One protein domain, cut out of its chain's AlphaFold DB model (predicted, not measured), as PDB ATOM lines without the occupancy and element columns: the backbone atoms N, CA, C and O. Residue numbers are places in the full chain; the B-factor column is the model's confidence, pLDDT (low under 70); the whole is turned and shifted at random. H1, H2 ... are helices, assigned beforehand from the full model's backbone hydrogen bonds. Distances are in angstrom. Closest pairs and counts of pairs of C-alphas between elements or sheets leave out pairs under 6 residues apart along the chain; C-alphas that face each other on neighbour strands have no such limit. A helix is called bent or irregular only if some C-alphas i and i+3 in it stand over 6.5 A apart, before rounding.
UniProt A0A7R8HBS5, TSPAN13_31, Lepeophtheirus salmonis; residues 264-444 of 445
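Overview. This is residues 264 to 444 of the 445 residues of the protein "TSPAN13_31" of Lepeophtheirus salmonis (UniProt A0A7R8HBS5). The longest helix, H6, makes most of the length of a rod in which two pairs of helices, H1 with H2 and H3 with H6, meet near one end and spread apart like a V. H4 and H5 form a small head at the end of the rod where H6 begins, with H4 crossing H6 near its first residues, at 398 to 406, and H5 meeting H6 at residues 397 to 400. The printed part has 181 residues with six named helices, H1 to H6 in order, and no named strand; the class is all helix. It is loose, with a radius of gyration of the C-alphas of 21.7 A and spans of 79 by 35 by 23 A.

Along the chain. H6, residues 397 to 442, is 66.6 A long, from C-alpha 397 at (200.268, 310.152, 252.927) to C-alpha 442 at (218.698, 294.400, 190.863). It is only just irregular: C-alphas 400 and 403 are 6.54 A apart. H3, residues 331 to 356, measures 37.3 A; H2, residues 302 to 328, 38.6 A; H1, residues 264 to 294, 44.8 A, from C-alpha 264 at (220.562, 282.733, 205.644). H4, residues 360 to 373, is 20.0 A and H5, residues 376 to 386, 15.3 A.

Arrangement. H6 is the hub, touching four helices. H1, H2, H3 and H6 form an up-and-down bundle, each running against the one before. H3 touches H6 at a shallow tilt of 22 degrees, C-alphas 352 and 413 closest at 4.0 A. H1 touches H6 with residues 266 to 276 alone, C-alphas 269 and 429 closest at 5.6 A. H1 and H2, a hairpin, touch, C-alphas 284 and 312 closest at 4.1 A. H4 touches H6 about perpendicular, at 81 degrees, C-alphas 364 and 402 closest at 7.2 A. H5 and H6 only just touch, with 3 pairs of C-alphas within 8 A, C-alphas 383 and 397 closest at 6.9 A. Each O i to N i+4 pair is within hydrogen-bond range in H1 to H5, and 40 of 42 in H6.

Size, cuts and confidence. The C-alphas farthest apart, of Pro 392 and Ser 444, are 80.1 A apart. The printed part has no cut and no long link. Residues 439 to 444, of which 439 to 442 belong to H6, stand free. Confidence is under 70 at residues 264 to 267, 295 to 302, 389 to 394 and 443 to 444.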
ATOM      1  N   ARG A 264     220.612 282.781 204.165       48.41
ATOM      2  CA  ARG A 264     220.562 282.733 205.644       48.41
ATOM      3  C   ARG A 264     220.385 284.121 206.261       48.41
ATOM      4  O   ARG A 264     219.650 284.265 207.238       48.41
ATOM      5  N   GLY A 265     221.017 285.145 205.682       57.72
ATOM      6  CA  GLY A 265     220.918 286.529 206.151       57.72
ATOM      7  C   GLY A 265     219.514 287.126 206.000       57.72
ATOM      8  O   GLY A 265     219.072 287.848 206.891       57.72
ATOM      9  N   ILE A 266     218.814 286.804 204.910       59.62
ATOM     10  CA  ILE A 266     217.438 287.261 204.639       59.62
ATOM     11  C   ILE A 266     216.431 286.520 205.517       59.62
ATOM     12  O   ILE A 266     215.534 287.136 206.095       59.62
ATOM     13  N   SER A 267     216.603 285.205 205.666       62.12
ATOM     14  CA  SER A 267     215.729 284.377 206.504       62.12
ATOM     15  C   SER A 267     215.793 284.789 207.976       62.12
ATOM     16  O   SER A 267     214.764 284.846 208.642       62.12
ATOM     17  N   CYS A 268     216.983 285.147 208.473       72.44
ATOM     18  CA  CYS A 268     217.160 285.639 209.839       72.44
ATOM     19  C   CYS A 268     216.424 286.970 210.056       72.44
ATOM     20  O   CYS A 268     215.567 287.056 210.932       72.44
ATOM     21  N   SER A 269     216.663 287.976 209.204       76.62
ATOM     22  CA  SER A 269     216.000 289.280 209.326       76.62
ATOM     23  C   SER A 269     214.481 289.187 209.161       76.62
ATOM     24  O   SER A 269     213.753 289.814 209.926       76.62
ATOM     25  N   LYS A 270     213.988 288.356 208.232       81.25
ATOM     26  CA  LYS A 270     212.553 288.109 208.044       81.25
ATOM     27  C   LYS A 270     211.920 287.462 209.279       81.25
ATOM     28  O   LYS A 270     210.886 287.935 209.743       81.25
ATOM     29  N   ASN A 271     212.545 286.425 209.838       83.69
ATOM     30  CA  ASN A 271     212.024 285.725 211.016       83.69
ATOM     31  C   ASN A 271     212.048 286.613 212.264       83.69
ATOM     32  O   ASN A 271     211.077 286.614 213.016       83.69
ATOM     33  N   THR A 272     213.100 287.412 212.457       86.69
ATOM     34  CA  THR A 272     213.161 288.406 213.538       86.69
ATOM     35  C   THR A 272     212.036 289.431 213.412       86.69
ATOM     36  O   THR A 272     211.385 289.740 214.405       86.69
ATOM     37  N   LEU A 273     211.759 289.926 212.202       87.19
ATOM     38  CA  LEU A 273     210.701 290.914 211.983       87.19
ATOM     39  C   LEU A 273     209.299 290.325 212.172       87.19
ATOM     40  O   LEU A 273     208.432 290.987 212.740       87.19
ATOM     41  N   ILE A 274     209.082 289.073 211.761       90.38
ATOM     42  CA  ILE A 274     207.837 288.344 212.038       90.38
ATOM     43  C   ILE A 274     207.664 288.146 213.547       90.38
ATOM     44  O   ILE A 274     206.587 288.421 214.068       90.38
ATOM     45  N   LEU A 275     208.716 287.720 214.253       89.31
ATOM     46  CA  LEU A 275     208.679 287.502 215.700       89.31
ATOM     47  C   LEU A 275     208.389 288.800 216.464       89.31
ATOM     48  O   LEU A 275     207.554 288.800 217.366       89.31
ATOM     49  N   LEU A 276     209.029 289.906 216.073       89.81
ATOM     50  CA  LEU A 276     208.804 291.222 216.670       89.81
ATOM     51  C   LEU A 276     207.338 291.658 216.518       89.81
ATOM     52  O   LEU A 276     206.692 292.005 217.503       89.81
ATOM     53  N   ASN A 277     206.788 291.573 215.300       93.25
ATOM     54  CA  ASN A 277     205.393 291.940 215.040       93.25
ATOM     55  C   ASN A 277     204.401 290.985 215.724       93.25
ATOM     56  O   ASN A 277     203.382 291.436 216.236       93.25
ATOM     57  N   ALA A 278     204.698 289.683 215.798       93.69
ATOM     58  CA  ALA A 278     203.887 288.730 216.558       93.69
ATOM     59  C   ALA A 278     203.871 289.066 218.061       93.69
ATOM     60  O   ALA A 278     202.813 289.028 218.690       93.69
ATOM     61  N   GLY A 279     205.019 289.464 218.620       91.81
ATOM     62  CA  GLY A 279     205.120 289.975 219.987       91.81
ATOM     63  C   GLY A 279     204.286 291.242 220.198       91.81
ATOM     64  O   GLY A 279     203.546 291.328 221.176       91.81
ATOM     65  N   TYR A 280     204.329 292.191 219.259       94.00
ATOM     66  CA  TYR A 280     203.495 293.397 219.316       94.00
ATOM     67  C   TYR A 280     201.997 293.094 219.248       94.00
ATOM     68  O   TYR A 280     201.239 293.696 220.004       94.00
ATOM     69  N   ILE A 281     201.562 292.133 218.424       96.50
ATOM     70  CA  ILE A 281     200.160 291.682 218.395       96.50
ATOM     71  C   ILE A 281     199.753 291.120 219.761       96.50
ATOM     72  O   ILE A 281     198.705 291.490 220.283       96.50
ATOM     73  N   LEU A 282     200.580 290.261 220.365       94.38
ATOM     74  CA  LEU A 282     200.296 289.686 221.681       94.38
ATOM     75  C   LEU A 282     200.141 290.781 222.745       94.38
ATOM     76  O   LEU A 282     199.149 290.791 223.474       94.38
ATOM     77  N   VAL A 283     201.085 291.722 222.811       93.56
ATOM     78  CA  VAL A 283     201.033 292.836 223.772       93.56
ATOM     79  C   VAL A 283     199.814 293.723 223.517       93.56
ATOM     80  O   VAL A 283     199.109 294.069 224.461       93.56
ATOM     81  N   ALA A 284     199.513 294.044 222.258       94.31
ATOM     82  CA  ALA A 284     198.351 294.843 221.885       94.31
ATOM     83  C   ALA A 284     197.032 294.207 222.349       94.31
ATOM     84  O   ALA A 284     196.197 294.889 222.943       94.31
ATOM     85  N   LEU A 285     196.864 292.897 222.142       94.44
ATOM     86  CA  LEU A 285     195.680 292.167 222.601       94.44
ATOM     87  C   LEU A 285     195.560 292.196 224.128       94.44
ATOM     88  O   LEU A 285     194.471 292.447 224.641       94.44
ATOM     89  N   ILE A 286     196.668 292.018 224.856       92.94
ATOM     90  CA  ILE A 286     196.676 292.130 226.322       92.94
ATOM     91  C   ILE A 286     196.252 293.537 226.760       92.94
ATOM     92  O   ILE A 286     195.379 293.658 227.619       92.94
ATOM     93  N   LEU A 287     196.808 294.598 226.164       89.19
ATOM     94  CA  LEU A 287     196.461 295.982 226.515       89.19
ATOM     95  C   LEU A 287     194.987 296.300 226.237       89.19
ATOM     96  O   LEU A 287     194.348 296.964 227.048       89.19
ATOM     97  N   ILE A 288     194.429 295.793 225.135       92.25
ATOM     98  CA  ILE A 288     193.011 295.979 224.803       92.25
ATOM     99  C   ILE A 288     192.115 295.226 225.796       92.25
ATOM    100  O   ILE A 288     191.156 295.807 226.308       92.25
ATOM    101  N   ILE A 289     192.420 293.961 226.105       90.38
ATOM    102  CA  ILE A 289     191.622 293.134 227.028       90.38
ATOM    103  C   ILE A 289     191.663 293.711 228.449       90.38
ATOM    104  O   ILE A 289     190.623 293.866 229.094       90.38
ATOM    105  N   VAL A 290     192.853 294.066 228.935       87.81
ATOM    106  CA  VAL A 290     193.035 294.682 230.255       87.81
ATOM    107  C   VAL A 290     192.369 296.057 230.272       87.81
ATOM    108  O   VAL A 290     191.508 296.310 231.101       87.81
ATOM    109  N   GLY A 291     192.645 296.932 229.311       85.00
ATOM    110  CA  GLY A 291     192.006 298.248 229.276       85.00
ATOM    111  C   GLY A 291     190.471 298.171 229.268       85.00
ATOM    112  O   GLY A 291     189.811 298.895 230.009       85.00
ATOM    113  N   SER A 292     189.893 297.225 228.526       84.31
ATOM    114  CA  SER A 292     188.434 297.065 228.442       84.31
ATOM    115  C   SER A 292     187.810 296.458 229.705       84.31
ATOM    116  O   SER A 292     186.695 296.817 230.070       84.31
ATOM    117  N   SER A 293     188.510 295.553 230.395       82.62
ATOM    118  CA  SER A 293     187.998 294.915 231.621       82.62
ATOM    119  C   SER A 293     188.058 295.835 232.843       82.62
ATOM    120  O   SER A 293     187.142 295.824 233.665       82.62
ATOM    121  N   TYR A 294     189.088 296.681 232.941       71.06
ATOM    122  CA  TYR A 294     189.255 297.634 234.044       71.06
ATOM    123  C   TYR A 294     188.532 298.979 233.820       71.06
ATOM    124  O   TYR A 294     188.484 299.803 234.732       71.06
ATOM    125  N   GLY A 295     187.937 299.210 232.644       59.84
ATOM    126  CA  GLY A 295     187.042 300.351 232.401       59.84
ATOM    127  C   GLY A 295     185.660 300.208 233.052       59.84
ATOM    128  O   GLY A 295     184.971 301.200 233.257       59.84
ATOM    129  N   SER A 296     185.269 298.984 233.416       53.75
ATOM    130  CA  SER A 296     183.964 298.674 234.021       53.75
ATOM    131  C   SER A 296     183.944 298.810 235.550       53.75
ATOM    132  O   SER A 296     182.876 298.765 236.157       53.75
ATOM    133  N   VAL A 297     185.111 298.958 236.190       56.09
ATOM    134  CA  VAL A 297     185.234 299.182 237.640       56.09
ATOM    135  C   VAL A 297     185.321 300.682 237.916       56.09
ATOM    136  O   VAL A 297     186.248 301.348 237.471       56.09
ATOM    137  N   ALA A 298     184.358 301.199 238.684       50.53
ATOM    138  CA  ALA A 298     184.039 302.621 238.886       50.53
ATOM    139  C   ALA A 298     185.130 303.518 239.529       50.53
ATOM    140  O   ALA A 298     184.836 304.644 239.922       50.53
ATOM    141  N   PHE A 299     186.377 303.053 239.652       52.44
ATOM    142  CA  PHE A 299     187.454 303.721 240.396       52.44
ATOM    143  C   PHE A 299     188.709 304.026 239.562       52.44
ATOM    144  O   PHE A 299     189.728 304.439 240.114       52.44
ATOM    145  N   THR A 300     188.675 303.824 238.243       58.56
ATOM    146  CA  THR A 300     189.783 304.171 237.341       58.56
ATOM    147  C   THR A 300     189.472 305.472 236.600       58.56
ATOM    148  O   THR A 300     188.356 305.694 236.132       58.56
ATOM    149  N   SER A 301     190.445 306.386 236.507       61.75
ATOM    150  CA  SER A 301     190.238 307.631 235.770       61.75
ATOM    151  C   SER A 301     190.148 307.339 234.267       61.75
ATOM    152  O   SER A 301     191.023 306.696 233.680       61.75
ATOM    153  N   LEU A 302     189.071 307.829 233.643       66.88
ATOM    154  CA  LEU A 302     188.765 307.682 232.212       66.88
ATOM    155  C   LEU A 302     189.975 307.912 231.279       66.88
ATOM    156  O   LEU A 302     190.148 307.128 230.344       66.88
ATOM    157  N   PRO A 303     190.858 308.908 231.519       72.69
ATOM    158  CA  PRO A 303     192.016 309.135 230.655       72.69
ATOM    159  C   PRO A 303     193.076 308.028 230.719       72.69
ATOM    160  O   PRO A 303     193.689 307.724 229.698       72.69
ATOM    161  N   ILE A 304     193.297 307.406 231.885       76.12
ATOM    162  CA  ILE A 304     194.326 306.364 232.043       76.12
ATOM    163  C   ILE A 304     193.893 305.098 231.306       76.12
ATOM    164  O   ILE A 304     194.664 304.532 230.529       76.12
ATOM    165  N   VAL A 305     192.637 304.686 231.499       79.56
ATOM    166  CA  VAL A 305     192.074 303.518 230.808       79.56
ATOM    167  C   VAL A 305     192.032 303.756 229.298       79.56
ATOM    168  O   VAL A 305     192.474 302.900 228.531       79.56
ATOM    169  N   GLY A 306     191.583 304.941 228.868       80.94
ATOM    170  CA  GLY A 306     191.572 305.327 227.456       80.94
ATOM    171  C   GLY A 306     192.965 305.305 226.825       80.94
ATOM    172  O   GLY A 306     193.121 304.799 225.715       80.94
ATOM    173  N   GLY A 307     193.988 305.770 227.549       81.62
ATOM    174  CA  GLY A 307     195.381 305.728 227.102       81.62
ATOM    175  C   GLY A 307     195.890 304.303 226.874       81.62
ATOM    176  O   GLY A 307     196.451 304.020 225.818       81.62
ATOM    177  N   ILE A 308     195.644 303.383 227.813       85.44
ATOM    178  CA  ILE A 308     196.063 301.974 227.693       85.44
ATOM    179  C   ILE A 308     195.404 301.307 226.478       85.44
ATOM    180  O   ILE A 308     196.087 300.650 225.687       85.44
ATOM    181  N   VAL A 309     194.094 301.507 226.293       87.75
ATOM    182  CA  VAL A 309     193.354 300.946 225.150       87.75
ATOM    183  C   VAL A 309     193.844 301.545 223.829       87.75
ATOM    184  O   VAL A 309     194.102 300.801 222.883       87.75
ATOM    185  N   ALA A 310     194.029 302.868 223.761       86.44
ATOM    186  CA  ALA A 310     194.526 303.546 222.564       86.44
ATOM    187  C   ALA A 310     195.934 303.070 222.175       86.44
ATOM    188  O   ALA A 310     196.185 302.802 220.999       86.44
ATOM    189  N   CYS A 311     196.828 302.886 223.153       89.25
ATOM    190  CA  CYS A 311     198.145 302.286 222.936       89.25
ATOM    191  C   CYS A 311     198.032 300.863 222.369       89.25
ATOM    192  O   CYS A 311     198.738 300.531 221.420       89.25
ATOM    193  N   GLY A 312     197.123 300.038 222.898       90.44
ATOM    194  CA  GLY A 312     196.875 298.688 222.388       90.44
ATOM    195  C   GLY A 312     196.401 298.677 220.931       90.44
ATOM    196  O   GLY A 312     196.975 297.976 220.099       90.44
ATOM    197  N   VAL A 313     195.407 299.500 220.587       91.88
ATOM    198  CA  VAL A 313     194.907 299.615 219.204       91.88
ATOM    199  C   VAL A 313     195.992 300.152 218.262       91.88
ATOM    200  O   VAL A 313     196.179 299.612 217.172       91.88
ATOM    201  N   GLY A 314     196.748 301.168 218.684       89.25
ATOM    202  CA  GLY A 314     197.861 301.722 217.911       89.25
ATOM    203  C   GLY A 314     198.951 300.687 217.624       89.25
ATOM    204  O   GLY A 314     199.346 300.517 216.471       89.25
ATOM    205  N   LEU A 315     199.383 299.932 218.643       91.44
ATOM    206  CA  LEU A 315     200.364 298.852 218.487       91.44
ATOM    207  C   LEU A 315     199.865 297.746 217.551       91.44
ATOM    208  O   LEU A 315     200.647 297.231 216.753       91.44
ATOM    209  N   LEU A 316     198.569 297.418 217.589       92.94
ATOM    210  CA  LEU A 316     197.978 296.443 216.673       92.94
ATOM    211  C   LEU A 316     198.067 296.914 215.213       92.94
ATOM    212  O   LEU A 316     198.470 296.143 214.346       92.94
ATOM    213  N   LEU A 317     197.741 298.182 214.936       93.00
ATOM    214  CA  LEU A 317     197.837 298.750 213.585       93.00
ATOM    215  C   LEU A 317     199.279 298.756 213.067       93.00
ATOM    216  O   LEU A 317     199.520 298.369 211.923       93.00
ATOM    217  N   VAL A 318     200.241 299.141 213.912       94.75
ATOM    218  CA  VAL A 318     201.670 299.116 213.564       94.75
ATOM    219  C   VAL A 318     202.132 297.693 213.264       94.75
ATOM    220  O   VAL A 318     202.801 297.470 212.252       94.75
ATOM    221  N   ALA A 319     201.724 296.720 214.081       95.44
ATOM    222  CA  ALA A 319     202.107 295.326 213.895       95.44
ATOM    223  C   ALA A 319     201.523 294.713 212.611       95.44
ATOM    224  O   ALA A 319     202.199 293.967 211.898       95.44
ATOM    225  N   LEU A 320     200.277 295.060 212.272       92.94
ATOM    226  CA  LEU A 320     199.649 294.653 211.014       92.94
ATOM    227  C   LEU A 320     200.345 295.286 209.806       92.94
ATOM    228  O   LEU A 320     200.609 294.589 208.827       92.94
ATOM    229  N   LEU A 321     200.687 296.576 209.876       92.44
ATOM    230  CA  LEU A 321     201.424 297.271 208.817       92.44
ATOM    231  C   LEU A 321     202.796 296.620 208.588       92.44
ATOM    232  O   LEU A 321     203.155 296.346 207.439       92.44
ATOM    233  N   GLY A 322     203.520 296.294 209.664       92.31
ATOM    234  CA  GLY A 322     204.792 295.573 209.606       92.31
ATOM    235  C   GLY A 322     204.658 294.188 208.973       92.31
ATOM    236  O   GLY A 322     205.386 293.861 208.034       92.31
ATOM    237  N   LEU A 323     203.680 293.393 209.418       91.88
ATOM    238  CA  LEU A 323     203.442 292.043 208.900       91.88
ATOM    239  C   LEU A 323     203.026 292.046 207.421       91.88
ATOM    240  O   LEU A 323     203.575 291.283 206.623       91.88
ATOM    241  N   VAL A 324     202.100 292.930 207.032       91.31
ATOM    242  CA  VAL A 324     201.684 293.112 205.632       91.31
ATOM    243  C   VAL A 324     202.864 293.562 204.783       91.31
ATOM    244  O   VAL A 324     203.060 293.018 203.696       91.31
ATOM    245  N   GLY A 325     203.680 294.494 205.285       88.88
ATOM    246  CA  GLY A 325     204.910 294.920 204.632       88.88
ATOM    247  C   GLY A 325     205.809 293.729 204.297       88.88
ATOM    248  O   GLY A 325     206.152 293.529 203.130       88.88
ATOM    249  N   ILE A 326     206.118 292.894 205.294       88.44
ATOM    250  CA  ILE A 326     206.982 291.714 205.136       88.44
ATOM    251  C   ILE A 326     206.398 290.706 204.138       88.44
ATOM    252  O   ILE A 326     207.116 290.225 203.263       88.44
ATOM    253  N   ILE A 327     205.111 290.362 204.262       87.25
ATOM    254  CA  ILE A 327     204.480 289.303 203.454       87.25
ATOM    255  C   ILE A 327     204.288 289.745 202.002       87.25
ATOM    256  O   ILE A 327     204.481 288.954 201.083       87.25
ATOM    257  N   LYS A 328     203.883 291.000 201.784       83.50
ATOM    258  CA  LYS A 328     203.615 291.533 200.442       83.50
ATOM    259  C   LYS A 328     204.864 292.059 199.745       83.50
ATOM    260  O   LYS A 328     204.751 292.489 198.602       83.50
ATOM    261  N   HIS A 329     206.024 292.055 200.409       79.56
ATOM    262  CA  HIS A 329     207.266 292.643 199.898       79.56
ATOM    263  C   HIS A 329     207.091 294.105 199.432       79.56
ATOM    264  O   HIS A 329     207.799 294.588 198.549       79.56
ATOM    265  N   HIS A 330     206.136 294.832 200.025       82.12
ATOM    266  CA  HIS A 330     205.771 296.173 199.577       82.12
ATOM    267  C   HIS A 330     206.750 297.203 200.150       82.12
ATOM    268  O   HIS A 330     206.585 297.681 201.274       82.12
ATOM    269  N   GLN A 331     207.768 297.568 199.366       81.00
ATOM    270  CA  GLN A 331     208.891 298.429 199.773       81.00
ATOM    271  C   GLN A 331     208.478 299.728 200.478       81.00
ATOM    272  O   GLN A 331     209.110 300.142 201.452       81.00
ATOM    273  N   VAL A 332     207.389 300.350 200.020       85.62
ATOM    274  CA  VAL A 332     206.869 301.599 200.591       85.62
ATOM    275  C   VAL A 332     206.240 301.375 201.974       85.62
ATOM    276  O   VAL A 332     206.394 302.205 202.863       85.62
ATOM    277  N   MET A 333     205.599 300.225 202.209       82.00
ATOM    278  CA  MET A 333     204.988 299.917 203.511       82.00
ATOM    279  C   MET A 333     206.068 299.676 204.568       82.00
ATOM    280  O   MET A 333     205.949 300.170 205.683       82.00
ATOM    281  N   LEU A 334     207.166 298.994 204.209       86.00
ATOM    282  CA  LEU A 334     208.303 298.831 205.123       86.00
ATOM    283  C   LEU A 334     209.015 300.156 205.418       86.00
ATOM    284  O   LEU A 334     209.590 300.303 206.494       86.00
ATOM    285  N   PHE A 335     209.007 301.109 204.480       86.12
ATOM    286  CA  PHE A 335     209.537 302.448 204.731       86.12
ATOM    287  C   PHE A 335     208.709 303.173 205.791       86.12
ATOM    288  O   PHE A 335     209.261 303.600 206.801       86.12
ATOM    289  N   PHE A 336     207.385 303.230 205.616       87.75
ATOM    290  CA  PHE A 336     206.500 303.828 206.615       87.75
ATOM    291  C   PHE A 336     206.587 303.116 207.964       87.75
ATOM    292  O   PHE A 336     206.674 303.781 208.990       87.75
ATOM    293  N   TYR A 337     206.646 301.782 207.969       91.00
ATOM    294  CA  TYR A 337     206.868 300.995 209.183       91.00
ATOM    295  C   TYR A 337     208.148 301.420 209.916       91.00
ATOM    296  O   TYR A 337     208.108 301.702 211.109       91.00
ATOM    297  N   MET A 338     209.270 301.535 209.196       89.50
ATOM    298  CA  MET A 338     210.546 301.982 209.759       89.50
ATOM    299  C   MET A 338     210.453 303.403 210.339       89.50
ATOM    300  O   MET A 338     210.958 303.643 211.432       89.50
ATOM    301  N   CYS A 339     209.798 304.334 209.638       89.50
ATOM    302  CA  CYS A 339     209.592 305.700 210.125       89.50
ATOM    303  C   CYS A 339     208.730 305.738 211.393       89.50
ATOM    304  O   CYS A 339     209.046 306.478 212.322       89.50
ATOM    305  N   ILE A 340     207.663 304.936 211.440       92.19
ATOM    306  CA  ILE A 340     206.767 304.857 212.597       92.19
ATOM    307  C   ILE A 340     207.502 304.273 213.806       92.19
ATOM    308  O   ILE A 340     207.474 304.895 214.865       92.19
ATOM    309  N   LEU A 341     208.210 303.148 213.648       90.75
ATOM    310  CA  LEU A 341     209.022 302.570 214.727       90.75
ATOM    311  C   LEU A 341     210.085 303.547 215.228       90.75
ATOM    312  O   LEU A 341     210.316 303.665 216.422       90.75
ATOM    313  N   PHE A 342     210.723 304.297 214.327       92.44
ATOM    314  CA  PHE A 342     211.682 305.315 214.741       92.44
ATOM    315  C   PHE A 342     211.018 306.443 215.545       92.44
ATOM    316  O   PHE A 342     211.573 306.892 216.544       92.44
ATOM    317  N   GLY A 343     209.815 306.877 215.160       91.44
ATOM    318  CA  GLY A 343     209.041 307.853 215.930       91.44
ATOM    319  C   GLY A 343     208.653 307.345 217.324       91.44
ATOM    320  O   GLY A 343     208.818 308.074 218.303       91.44
ATOM    321  N   ILE A 344     208.185 306.096 217.424       92.81
ATOM    322  CA  ILE A 344     207.833 305.454 218.701       92.81
ATOM    323  C   ILE A 344     209.076 305.319 219.587       92.81
ATOM    324  O   ILE A 344     209.026 305.734 220.745       92.81
ATOM    325  N   PHE A 345     210.202 304.879 219.021       94.62
ATOM    326  CA  PHE A 345     211.491 304.808 219.708       94.62
ATOM    327  C   PHE A 345     211.883 306.151 220.329       94.62
ATOM    328  O   PHE A 345     212.248 306.205 221.500       94.62
ATOM    329  N   LEU A 346     211.781 307.256 219.582       92.75
ATOM    330  CA  LEU A 346     212.151 308.578 220.095       92.75
ATOM    331  C   LEU A 346     211.264 309.018 221.263       92.75
ATOM    332  O   LEU A 346     211.764 309.571 222.246       92.75
ATOM    333  N   ILE A 347     209.956 308.758 221.177       92.19
ATOM    334  CA  ILE A 347     209.015 309.071 222.257       92.19
ATOM    335  C   ILE A 347     209.318 308.198 223.480       92.19
ATOM    336  O   ILE A 347     209.453 308.727 224.584       92.19
ATOM    337  N   GLN A 348     209.467 306.884 223.298       91.62
ATOM    338  CA  GLN A 348     209.707 305.940 224.389       91.62
ATOM    339  C   GLN A 348     211.044 306.208 225.080       91.62
ATOM    340  O   GLN A 348     211.084 306.304 226.306       91.62
ATOM    341  N   PHE A 349     212.110 306.411 224.309       93.06
ATOM    342  CA  PHE A 349     213.431 306.743 224.826       93.06
ATOM    343  C   PHE A 349     213.404 308.058 225.612       93.06
ATOM    344  O   PHE A 349     213.907 308.124 226.733       93.06
ATOM    345  N   SER A 350     212.743 309.092 225.078       93.94
ATOM    346  CA  SER A 350     212.606 310.377 225.770       93.94
ATOM    347  C   SER A 350     211.836 310.249 227.085       93.94
ATOM    348  O   SER A 350     212.265 310.815 228.092       93.94
ATOM    349  N   VAL A 351     210.697 309.548 227.097       90.81
ATOM    350  CA  VAL A 351     209.889 309.357 228.313       90.81
ATOM    351  C   VAL A 351     210.657 308.524 229.337       90.81
ATOM    352  O   VAL A 351     210.689 308.888 230.507       90.81
ATOM    353  N   ALA A 352     211.345 307.470 228.900       93.06
ATOM    354  CA  ALA A 352     212.144 306.615 229.767       93.06
ATOM    355  C   ALA A 352     213.295 307.381 230.440       93.06
ATOM    356  O   ALA A 352     213.460 307.312 231.660       93.06
ATOM    357  N   CYS A 353     214.040 308.187 229.675       92.69
ATOM    358  CA  CYS A 353     215.065 309.074 230.223       92.69
ATOM    359  C   CYS A 353     214.472 310.126 231.168       92.69
ATOM    360  O   CYS A 353     215.062 310.409 232.210       92.69
ATOM    361  N   ALA A 354     213.309 310.694 230.834       90.06
ATOM    362  CA  ALA A 354     212.634 311.655 231.700       90.06
ATOM    363  C   ALA A 354     212.238 311.022 233.040       90.06
ATOM    364  O   ALA A 354     212.496 311.636 234.070       90.06
ATOM    365  N   SER A 355     211.693 309.799 233.038       88.75
ATOM    366  CA  SER A 355     211.334 309.053 234.252       88.75
ATOM    367  C   SER A 355     212.546 308.744 235.131       88.75
ATOM    368  O   SER A 355     212.463 308.907 236.341       88.75
ATOM    369  N   LEU A 356     213.695 308.383 234.549       88.56
ATOM    370  CA  LEU A 356     214.931 308.145 235.314       88.56
ATOM    371  C   LEU A 356     215.560 309.426 235.879       88.56
ATOM    372  O   LEU A 356     216.303 309.372 236.853       88.56
ATOM    373  N   ALA A 357     215.294 310.578 235.261       90.69
ATOM    374  CA  ALA A 357     215.878 311.862 235.643       90.69
ATOM    375  C   ALA A 357     215.029 312.666 236.648       90.69
ATOM    376  O   ALA A 357     215.429 313.775 237.036       90.69
ATOM    377  N   VAL A 358     213.850 312.166 237.044       88.50
ATOM    378  CA  VAL A 358     213.006 312.817 238.057       88.50
ATOM    379  C   VAL A 358     213.711 312.749 239.414       88.50
ATOM    380  O   VAL A 358     214.076 311.678 239.880       88.50
ATOM    381  N   GLY A 359     213.927 313.911 240.036       87.31
ATOM    382  CA  GLY A 359     214.464 314.017 241.397       87.31
ATOM    383  C   GLY A 359     213.365 314.272 242.438       87.31
ATOM    384  O   GLY A 359     212.259 314.660 242.051       87.31
ATOM    385  N   PRO A 360     213.682 314.166 243.742       86.31
ATOM    386  CA  PRO A 360     212.699 314.192 244.833       86.31
ATOM    387  C   PRO A 360     211.847 315.471 244.865       86.31
ATOM    388  O   PRO A 360     210.639 315.415 245.054       86.31
ATOM    389  N   GLU A 361     212.434 316.636 244.580       87.38
ATOM    390  CA  GLU A 361     211.682 317.903 244.541       87.38
ATOM    391  C   GLU A 361     210.681 317.976 243.377       87.38
ATOM    392  O   GLU A 361     209.584 318.524 243.496       87.38
ATOM    393  N   ALA A 362     211.051 317.423 242.219       85.44
ATOM    394  CA  ALA A 362     210.151 317.375 241.071       85.44
ATOM    395  C   ALA A 362     209.019 316.376 241.325       85.44
ATOM    396  O   ALA A 362     207.869 316.666 241.006       85.44
ATOM    397  N   GLU A 363     209.345 315.239 241.934       85.62
ATOM    398  CA  GLU A 363     208.405 314.200 242.333       85.62
ATOM    399  C   GLU A 363     207.326 314.730 243.286       85.62
ATOM    400  O   GLU A 363     206.140 314.612 242.975       85.62
ATOM    401  N   LYS A 364     207.722 315.426 244.363       87.56
ATOM    402  CA  LYS A 364     206.801 316.091 245.302       87.56
ATOM    403  C   LYS A 364     205.847 317.047 244.603       87.56
ATOM    404  O   LYS A 364     204.648 317.050 244.865       87.56
ATOM    405  N   ARG A 365     206.360 317.836 243.657       86.88
ATOM    406  CA  ARG A 365     205.545 318.773 242.876       86.88
ATOM    407  C   ARG A 365     204.542 318.059 241.969       86.88
ATOM    408  O   ARG A 365     203.416 318.533 241.824       86.88
ATOM    409  N   PHE A 366     204.947 316.965 241.325       86.62
ATOM    410  CA  PHE A 366     204.033 316.157 240.517       86.62
ATOM    411  C   PHE A 366     202.952 315.528 241.386       86.62
ATOM    412  O   PHE A 366     201.784 315.575 241.004       86.62
ATOM    413  N   LEU A 367     203.324 315.008 242.557       86.50
ATOM    414  CA  LEU A 367     202.379 314.402 243.480       86.50
ATOM    415  C   LEU A 367     201.399 315.427 244.053       86.50
ATOM    416  O   LEU A 367     200.206 315.161 244.048       86.50
ATOM    417  N   GLY A 368     201.868 316.612 244.454       86.12
ATOM    418  CA  GLY A 368     201.003 317.692 244.939       86.12
ATOM    419  C   GLY A 368     199.966 318.107 243.893       86.12
ATOM    420  O   GLY A 368     198.771 318.107 244.169       86.12
ATOM    421  N   LYS A 369     200.398 318.328 242.644       87.00
ATOM    422  CA  LYS A 369     199.474 318.625 241.536       87.00
ATOM    423  C   LYS A 369     198.505 317.486 241.233       87.00
ATOM    424  O   LYS A 369     197.359 317.739 240.874       87.00
ATOM    425  N   ALA A 370     198.976 316.242 241.310       84.38
ATOM    426  CA  ALA A 370     198.126 315.078 241.111       84.38
ATOM    427  C   ALA A 370     197.078 314.980 242.225       84.38
ATOM    428  O   ALA A 370     195.915 314.739 241.922       84.38
ATOM    429  N   TRP A 371     197.471 315.231 243.477       86.12
ATOM    430  CA  TRP A 371     196.595 315.218 244.645       86.12
ATOM    431  C   TRP A 371     195.476 316.256 244.529       86.12
ATOM    432  O   TRP A 371     194.311 315.911 244.700       86.12
ATOM    433  N   GLU A 372     195.810 317.483 244.121       86.06
ATOM    434  CA  GLU A 372     194.847 318.568 243.872       86.06
ATOM    435  C   GLU A 372     193.830 318.248 242.762       86.06
ATOM    436  O   GLU A 372     192.733 318.797 242.751       86.06
ATOM    437  N   HIS A 373     194.178 317.374 241.812       84.06
ATOM    438  CA  HIS A 373     193.280 316.955 240.729       84.06
ATOM    439  C   HIS A 373     192.411 315.737 241.071       84.06
ATOM    440  O   HIS A 373     191.524 315.382 240.290       84.06
ATOM    441  N   LEU A 374     192.658 315.068 242.199       80.88
ATOM    442  CA  LEU A 374     191.821 313.961 242.651       80.88
ATOM    443  C   LEU A 374     190.533 314.506 243.279       80.88
ATOM    444  O   LEU A 374     190.559 315.474 244.027       80.88
ATOM    445  N   ASN A 375     189.403 313.851 243.005       82.88
ATOM    446  CA  ASN A 375     188.160 314.134 243.721       82.88
ATOM    447  C   ASN A 375     188.186 313.523 245.138       82.88
ATOM    448  O   ASN A 375     188.905 312.550 245.384       82.88
ATOM    449  N   ASP A 376     187.347 314.038 246.040       85.56
ATOM    450  CA  ASP A 376     187.292 313.629 247.456       85.56
ATOM    451  C   ASP A 376     187.128 312.110 247.642       85.56
ATOM    452  O   ASP A 376     187.753 311.489 248.502       85.56
ATOM    453  N   ASN A 377     186.328 311.470 246.782       81.94
ATOM    454  CA  ASN A 377     186.104 310.022 246.822       81.94
ATOM    455  C   ASN A 377     187.360 309.216 246.440       81.94
ATOM    456  O   ASN A 377     187.623 308.159 247.024       81.94
ATOM    457  N   SER A 378     188.141 309.693 245.465       79.69
ATOM    458  CA  SER A 378     189.392 309.050 245.044       79.69
ATOM    459  C   SER A 378     190.495 309.279 246.067       79.69
ATOM    460  O   SER A 378     191.207 308.329 246.383       79.69
ATOM    461  N   GLN A 379     190.600 310.489 246.630       81.94
ATOM    462  CA  GLN A 379     191.544 310.779 247.716       81.94
ATOM    463  C   GLN A 379     191.294 309.849 248.906       81.94
ATOM    464  O   GLN A 379     192.193 309.109 249.305       81.94
ATOM    465  N   LYS A 380     190.043 309.751 249.371       81.75
ATOM    466  CA  LYS A 380     189.663 308.843 250.464       81.75
ATOM    467  C   LYS A 380     189.966 307.373 250.156       81.75
ATOM    468  O   LYS A 380     190.390 306.620 251.029       81.75
ATOM    469  N   SER A 381     189.777 306.946 248.907       81.81
ATOM    470  CA  SER A 381     190.114 305.580 248.482       81.81
ATOM    471  C   SER A 381     191.622 305.316 248.536       81.81
ATOM    472  O   SER A 381     192.040 304.225 248.925       81.81
ATOM    473  N   VAL A 382     192.442 306.305 248.173       83.31
ATOM    474  CA  VAL A 382     193.906 306.231 248.268       83.31
ATOM    475  C   VAL A 382     194.346 306.194 249.731       83.31
ATOM    476  O   VAL A 382     195.122 305.315 250.100       83.31
ATOM    477  N   GLU A 383     193.795 307.064 250.578       83.75
ATOM    478  CA  GLU A 383     194.090 307.117 252.015       83.75
ATOM    479  C   GLU A 383     193.768 305.802 252.731       83.75
ATOM    480  O   GLU A 383     194.583 305.317 253.515       83.75
ATOM    481  N   ILE A 384     192.610 305.197 252.439       83.12
ATOM    482  CA  ILE A 384     192.205 303.908 253.018       83.12
ATOM    483  C   ILE A 384     193.112 302.782 252.512       83.12
ATOM    484  O   ILE A 384     193.538 301.932 253.294       83.12
ATOM    485  N   LYS A 385     193.431 302.762 251.212       84.81
ATOM    486  CA  LYS A 385     194.229 301.687 250.604       84.81
ATOM    487  C   LYS A 385     195.697 301.725 251.034       84.81
ATOM    488  O   LYS A 385     196.317 300.671 251.135       84.81
ATOM    489  N   LEU A 386     196.232 302.919 251.288       84.25
ATOM    490  CA  LEU A 386     197.601 303.138 251.764       84.25
ATOM    491  C   LEU A 386     197.700 303.290 253.292       84.25
ATOM    492  O   LEU A 386     198.807 303.381 253.812       84.25
ATOM    493  N   GLN A 387     196.569 303.296 254.009       83.38
ATOM    494  CA  GLN A 387     196.469 303.402 255.475       83.38
ATOM    495  C   GLN A 387     197.182 304.622 256.083       83.38
ATOM    496  O   GLN A 387     197.611 304.596 257.237       83.38
ATOM    497  N   CYS A 388     197.282 305.715 255.328       82.06
ATOM    498  CA  CYS A 388     198.001 306.912 255.760       82.06
ATOM    499  C   CYS A 388     197.322 307.620 256.945       82.06
ATOM    500  O   CYS A 388     197.995 308.152 257.815       82.06
ATOM    501  N   TYR A 389     195.986 307.608 257.004       69.75
ATOM    502  CA  TYR A 389     195.216 308.328 258.031       69.75
ATOM    503  C   TYR A 389     195.057 307.546 259.350       69.75
ATOM    504  O   TYR A 389     194.742 308.116 260.388       69.75
ATOM    505  N   THR A 390     195.265 306.227 259.333       63.72
ATOM    506  CA  THR A 390     195.012 305.337 260.483       63.72
ATOM    507  C   THR A 390     196.284 304.880 261.194       63.72
ATOM    508  O   THR A 390     196.221 304.028 262.078       63.72
ATOM    509  N   ASN A 391     197.450 305.390 260.793       65.31
ATOM    510  CA  ASN A 391     198.724 304.945 261.340       65.31
ATOM    511  C   ASN A 391     198.997 305.620 262.704       65.31
ATOM    512  O   ASN A 391     198.981 306.850 262.772       65.31
ATOM    513  N   PRO A 392     199.294 304.860 263.781       64.44
ATOM    514  CA  PRO A 392     199.614 305.415 265.103       64.44
ATOM    515  C   PRO A 392     200.830 306.356 265.120       64.44
ATOM    516  O   PRO A 392     201.032 307.067 266.100       64.44
ATOM    517  N   SER A 393     201.636 306.378 264.055       67.06
ATOM    518  CA  SER A 393     202.782 307.279 263.899       67.06
ATOM    519  C   SER A 393     202.448 308.653 263.293       67.06
ATOM    520  O   SER A 393     203.371 309.435 263.095       67.06
ATOM    521  N   CYS A 394     201.175 308.960 262.988       64.81
ATOM    522  CA  CYS A 394     200.750 310.222 262.349       64.81
ATOM    523  C   CYS A 394     201.539 310.555 261.064       64.81
ATOM    524  O   CYS A 394     201.880 311.711 260.816       64.81
ATOM    525  N   LEU A 395     201.856 309.535 260.263       74.44
ATOM    526  CA  LEU A 395     202.627 309.691 259.031       74.44
ATOM    527  C   LEU A 395     201.750 310.291 257.926       74.44
ATOM    528  O   LEU A 395     200.628 309.836 257.697       74.44
ATOM    529  N   THR A 396     202.259 311.291 257.213       80.62
ATOM    530  CA  THR A 396     201.510 311.902 256.109       80.62
ATOM    531  C   THR A 396     201.449 310.955 254.908       80.62
ATOM    532  O   THR A 396     202.365 310.171 254.659       80.62
ATOM    533  N   CYS A 397     200.380 311.023 254.106       84.31
ATOM    534  CA  CYS A 397     200.268 310.152 252.927       84.31
ATOM    535  C   CYS A 397     201.352 310.442 251.875       84.31
ATOM    536  O   CYS A 397     201.753 309.554 251.127       84.31
ATOM    537  N   LEU A 398     201.894 311.661 251.884       83.50
ATOM    538  CA  LEU A 398     203.039 312.065 251.078       83.50
ATOM    539  C   LEU A 398     204.283 311.208 251.380       83.50
ATOM    540  O   LEU A 398     204.878 310.652 250.459       83.50
ATOM    541  N   GLU A 399     204.613 311.014 252.660       84.12
ATOM    542  CA  GLU A 399     205.768 310.210 253.095       84.12
ATOM    543  C   GLU A 399     205.631 308.720 252.735       84.12
ATOM    544  O   GLU A 399     206.633 308.026 252.556       84.12
ATOM    545  N   VAL A 400     204.399 308.223 252.583       86.38
ATOM    546  CA  VAL A 400     204.127 306.851 252.122       86.38
ATOM    547  C   VAL A 400     204.259 306.731 250.601       86.38
ATOM    548  O   VAL A 400     204.749 305.717 250.100       86.38
ATOM    549  N   ILE A 401     203.817 307.745 249.855       86.94
ATOM    550  CA  ILE A 401     203.712 307.681 248.392       86.94
ATOM    551  C   ILE A 401     205.045 307.991 247.697       86.94
ATOM    552  O   ILE A 401     205.374 307.307 246.728       86.94
ATOM    553  N   GLU A 402     205.826 308.958 248.183       86.94
ATOM    554  CA  GLU A 402     207.145 309.315 247.623       86.94
ATOM    555  C   GLU A 402     208.060 308.098 247.373       86.94
ATOM    556  O   GLU A 402     208.487 307.865 246.243       86.94
ATOM    557  N   PRO A 403     208.337 307.214 248.350       87.31
ATOM    558  CA  PRO A 403     209.214 306.075 248.089       87.31
ATOM    559  C   PRO A 403     208.636 305.086 247.058       87.31
ATOM    560  O   PRO A 403     209.401 304.366 246.409       87.31
ATOM    561  N   MET A 404     207.310 305.019 246.893       86.50
ATOM    562  CA  MET A 404     206.672 304.177 245.875       86.50
ATOM    563  C   MET A 404     206.776 304.797 244.483       86.50
ATOM    564  O   MET A 404     207.035 304.082 243.513       86.50
ATOM    565  N   LEU A 405     206.596 306.113 244.384       87.06
ATOM    566  CA  LEU A 405     206.615 306.836 243.124       87.06
ATOM    567  C   LEU A 405     208.036 306.894 242.540       87.06
ATOM    568  O   LEU A 405     208.210 306.578 241.363       87.06
ATOM    569  N   ASN A 406     209.063 307.119 243.362       87.81
ATOM    570  CA  ASN A 406     210.460 307.014 242.940       87.81
ATOM    571  C   ASN A 406     210.801 305.608 242.406       87.81
ATOM    572  O   ASN A 406     211.375 305.451 241.324       87.81
ATOM    573  N   LYS A 407     210.383 304.549 243.118       88.81
ATOM    574  CA  LYS A 407     210.550 303.160 242.647       88.81
ATOM    575  C   LYS A 407     209.823 302.918 241.325       88.81
ATOM    576  O   LYS A 407     210.370 302.247 240.449       88.81
ATOM    577  N   ALA A 408     208.617 303.459 241.171       87.31
ATOM    578  CA  ALA A 408     207.840 303.336 239.947       87.31
ATOM    579  C   ALA A 408     208.521 304.047 238.770       87.31
ATOM    580  O   ALA A 408     208.680 303.433 237.719       87.31
ATOM    581  N   PHE A 409     208.986 305.289 238.937       88.19
ATOM    582  CA  PHE A 409     209.689 306.025 237.884       88.19
ATOM    583  C   PHE A 409     210.997 305.353 237.471       88.19
ATOM    584  O   PHE A 409     211.254 305.212 236.273       88.19
ATOM    585  N   ASN A 410     211.784 304.872 238.436       89.69
ATOM    586  CA  ASN A 410     213.022 304.160 238.140       89.69
ATOM    587  C   ASN A 410     212.758 302.836 237.395       89.69
ATOM    588  O   ASN A 410     213.410 302.515 236.399       89.69
ATOM    589  N   SER A 411     211.737 302.092 237.831       90.56
ATOM    590  CA  SER A 411     211.320 300.843 237.191       90.56
ATOM    591  C   SER A 411     210.801 301.075 235.768       90.56
ATOM    592  O   SER A 411     211.318 300.490 234.815       90.56
ATOM    593  N   VAL A 412     209.834 301.980 235.590       88.94
ATOM    594  CA  VAL A 412     209.229 302.296 234.286       88.94
ATOM    595  C   VAL A 412     210.265 302.863 233.321       88.94
ATOM    596  O   VAL A 412     210.282 302.477 232.154       88.94
ATOM    597  N   GLY A 413     211.160 303.726 233.798       89.19
ATOM    598  CA  GLY A 413     212.246 304.263 232.990       89.19
ATOM    599  C   GLY A 413     213.211 303.177 232.507       89.19
ATOM    600  O   GLY A 413     213.531 303.112 231.321       89.19
ATOM    601  N   THR A 414     213.603 302.252 233.385       89.50
ATOM    602  CA  THR A 414     214.472 301.124 233.010       89.50
ATOM    603  C   THR A 414     213.789 300.187 232.009       89.50
ATOM    604  O   THR A 414     214.381 299.816 230.994       89.50
ATOM    605  N   ILE A 415     212.520 299.841 232.251       90.56
ATOM    606  CA  ILE A 415     211.718 298.997 231.354       90.56
ATOM    607  C   ILE A 415     211.553 299.671 229.983       90.56
ATOM    608  O   ILE A 415     211.733 299.029 228.949       90.56
ATOM    609  N   GLY A 416     211.257 300.972 229.961       88.88
ATOM    610  CA  GLY A 416     211.113 301.753 228.733       88.88
ATOM    611  C   GLY A 416     212.401 301.812 227.910       88.88
ATOM    612  O   GLY A 416     212.351 301.636 226.693       88.88
ATOM    613  N   LEU A 417     213.560 301.979 228.560       90.62
ATOM    614  CA  LEU A 417     214.859 301.921 227.885       90.62
ATOM    615  C   LEU A 417     215.132 300.538 227.284       90.62
ATOM    616  O   LEU A 417     215.569 300.448 226.139       90.62
ATOM    617  N   PHE A 418     214.842 299.463 228.022       91.38
ATOM    618  CA  PHE A 418     215.010 298.097 227.521       91.38
ATOM    619  C   PHE A 418     214.179 297.843 226.255       91.38
ATOM    620  O   PHE A 418     214.705 297.352 225.255       91.38
ATOM    621  N   PHE A 419     212.903 298.241 226.259       89.62
ATOM    622  CA  PHE A 419     212.051 298.127 225.073       89.62
ATOM    623  C   PHE A 419     212.525 299.013 223.915       89.62
ATOM    624  O   PHE A 419     212.513 298.550 222.775       89.62
ATOM    625  N   SER A 420     213.047 300.209 224.201       92.25
ATOM    626  CA  SER A 420     213.617 301.096 223.176       92.25
ATOM    627  C   SER A 420     214.807 300.439 222.458       92.25
ATOM    628  O   SER A 420     214.959 300.575 221.244       92.25
ATOM    629  N   PHE A 421     215.643 299.671 223.169       89.38
ATOM    630  CA  PHE A 421     216.736 298.916 222.544       89.38
ATOM    631  C   PHE A 421     216.237 297.771 221.654       89.38
ATOM    632  O   PHE A 421     216.776 297.562 220.565       89.38
ATOM    633  N   ILE A 422     215.195 297.048 222.076       89.19
ATOM    634  CA  ILE A 422     214.558 296.016 221.240       89.19
ATOM    635  C   ILE A 422     213.970 296.647 219.972       89.19
ATOM    636  O   ILE A 422     214.118 296.101 218.876       89.19
ATOM    637  N   GLU A 423     213.345 297.816 220.094       91.69
ATOM    638  CA  GLU A 423     212.788 298.546 218.958       91.69
ATOM    639  C   GLU A 423     213.877 299.021 217.988       91.69
ATOM    640  O   GLU A 423     213.723 298.877 216.774       91.69
ATOM    641  N   LEU A 424     215.032 299.466 218.496       91.62
ATOM    642  CA  LEU A 424     216.192 299.798 217.666       91.62
ATOM    643  C   LEU A 424     216.680 298.589 216.849       91.62
ATOM    644  O   LEU A 424     216.981 298.724 215.659       91.62
ATOM    645  N   ILE A 425     216.702 297.393 217.450       89.12
ATOM    646  CA  ILE A 425     216.992 296.138 216.735       89.12
ATOM    647  C   ILE A 425     215.930 295.878 215.655       89.12
ATOM    648  O   ILE A 425     216.272 295.440 214.553       89.12
ATOM    649  N   GLY A 426     214.659 296.179 215.928       90.12
ATOM    650  CA  GLY A 426     213.560 296.097 214.961       90.12
ATOM    651  C   GLY A 426     213.717 297.047 213.771       90.12
ATOM    652  O   GLY A 426     213.571 296.630 212.617       90.12
ATOM    653  N   ILE A 427     214.090 298.303 214.026       92.31
ATOM    654  CA  ILE A 427     214.378 299.315 212.998       92.31
ATOM    655  C   ILE A 427     215.554 298.862 212.134       92.31
ATOM    656  O   ILE A 427     215.446 298.830 210.906       92.31
ATOM    657  N   TYR A 428     216.657 298.442 212.761       90.06
ATOM    658  CA  TYR A 428     217.833 297.934 212.056       90.06
ATOM    659  C   TYR A 428     217.505 296.696 211.210       90.06
ATOM    660  O   TYR A 428     217.897 296.610 210.044       90.06
ATOM    661  N   SER A 429     216.730 295.761 211.762       87.88
ATOM    662  CA  SER A 429     216.296 294.554 211.052       87.88
ATOM    663  C   SER A 429     215.412 294.891 209.851       87.88
ATOM    664  O   SER A 429     215.582 294.296 208.789       87.88
ATOM    665  N   THR A 430     214.520 295.880 209.980       89.44
ATOM    666  CA  THR A 430     213.685 296.378 208.873       89.44
ATOM    667  C   THR A 430     214.542 297.013 207.784       89.44
ATOM    668  O   THR A 430     214.371 296.697 206.609       89.44
ATOM    669  N   TYR A 431     215.479 297.889 208.161       88.69
ATOM    670  CA  TYR A 431     216.407 298.524 207.227       88.69
ATOM    671  C   TYR A 431     217.197 297.476 206.441       88.69
ATOM    672  O   TYR A 431     217.177 297.479 205.209       88.69
ATOM    673  N   LYS A 432     217.819 296.526 207.149       86.25
ATOM    674  CA  LYS A 432     218.588 295.440 206.539       86.25
ATOM    675  C   LYS A 432     217.727 294.600 205.595       86.25
ATOM    676  O   LYS A 432     218.150 294.326 204.476       86.25
ATOM    677  N   TYR A 433     216.515 294.238 206.014       85.62
ATOM    678  CA  TYR A 433     215.591 293.460 205.192       85.62
ATOM    679  C   TYR A 433     215.184 294.203 203.908       85.62
ATOM    680  O   TYR A 433     215.148 293.605 202.835       85.62
ATOM    681  N   ARG A 434     214.946 295.521 203.979       86.88
ATOM    682  CA  ARG A 434     214.651 296.349 202.796       86.88
ATOM    683  C   ARG A 434     215.815 296.398 201.813       86.88
ATOM    684  O   ARG A 434     215.584 296.232 200.617       86.88
ATOM    685  N   VAL A 435     217.035 296.613 202.316       84.94
ATOM    686  CA  VAL A 435     218.258 296.628 201.495       84.94
ATOM    687  C   VAL A 435     218.408 295.296 200.766       84.94
ATOM    688  O   VAL A 435     218.486 295.282 199.547       84.94
ATOM    689  N   GLN A 436     218.290 294.179 201.484       82.88
ATOM    690  CA  GLN A 436     218.393 292.849 200.883       82.88
ATOM    691  C   GLN A 436     217.343 292.587 199.788       82.88
ATOM    692  O   GLN A 436     217.667 291.979 198.773       82.88
ATOM    693  N   ILE A 437     216.088 293.024 199.965       81.81
ATOM    694  CA  ILE A 437     215.063 292.860 198.917       81.81
ATOM    695  C   ILE A 437     215.399 293.710 197.686       81.81
ATOM    696  O   ILE A 437     215.166 293.260 196.567       81.81
ATOM    697  N   ARG A 438     215.919 294.929 197.875       79.38
ATOM    698  CA  ARG A 438     216.326 295.789 196.758       79.38
ATOM    699  C   ARG A 438     217.463 295.148 195.962       79.38
ATOM    700  O   ARG A 438     217.350 295.056 194.748       79.38
ATOM    701  N   ASP A 439     218.484 294.641 196.647       79.19
ATOM    702  CA  ASP A 439     219.646 294.021 196.001       79.19
ATOM    703  C   ASP A 439     219.243 292.762 195.200       79.19
ATOM    704  O   ASP A 439     219.743 292.528 194.104       79.19
ATOM    705  N   MET A 440     218.273 291.975 195.693       75.06
ATOM    706  CA  MET A 440     217.724 290.843 194.927       75.06
ATOM    707  C   MET A 440     216.919 291.270 193.692       75.06
ATOM    708  O   MET A 440     216.890 290.533 192.711       75.06
ATOM    709  N   ALA A 441     216.259 292.432 193.723       72.06
ATOM    710  CA  ALA A 441     215.545 292.949 192.557       72.06
ATOM    711  C   ALA A 441     216.518 293.397 191.455       72.06
ATOM    712  O   ALA A 441     216.252 293.149 190.282       72.06
ATOM    713  N   GLU A 442     217.661 293.984 191.820       70.06
ATOM    714  CA  GLU A 442     218.698 294.400 190.863       70.06
ATOM    715  C   GLU A 442     219.413 293.216 190.196       70.06
ATOM    716  O   GLU A 442     219.755 293.314 189.028       70.06
ATOM    717  N   LEU A 443     219.575 292.077 190.881       66.44
ATOM    718  CA  LEU A 443     220.155 290.851 190.300       66.44
ATOM    719  C   LEU A 443     219.217 290.104 189.333       66.44
ATOM    720  O   LEU A 443     219.641 289.151 188.681       66.44
ATOM    721  N   SER A 444     217.934 290.478 189.286       57.44
ATOM    722  CA  SER A 444     216.924 289.845 188.425       57.44
ATOM    723  C   SER A 444     216.710 290.549 187.076       57.44
ATOM    724  O   SER A 444     215.939 290.049 186.255       57.44
TER     725      SER A 444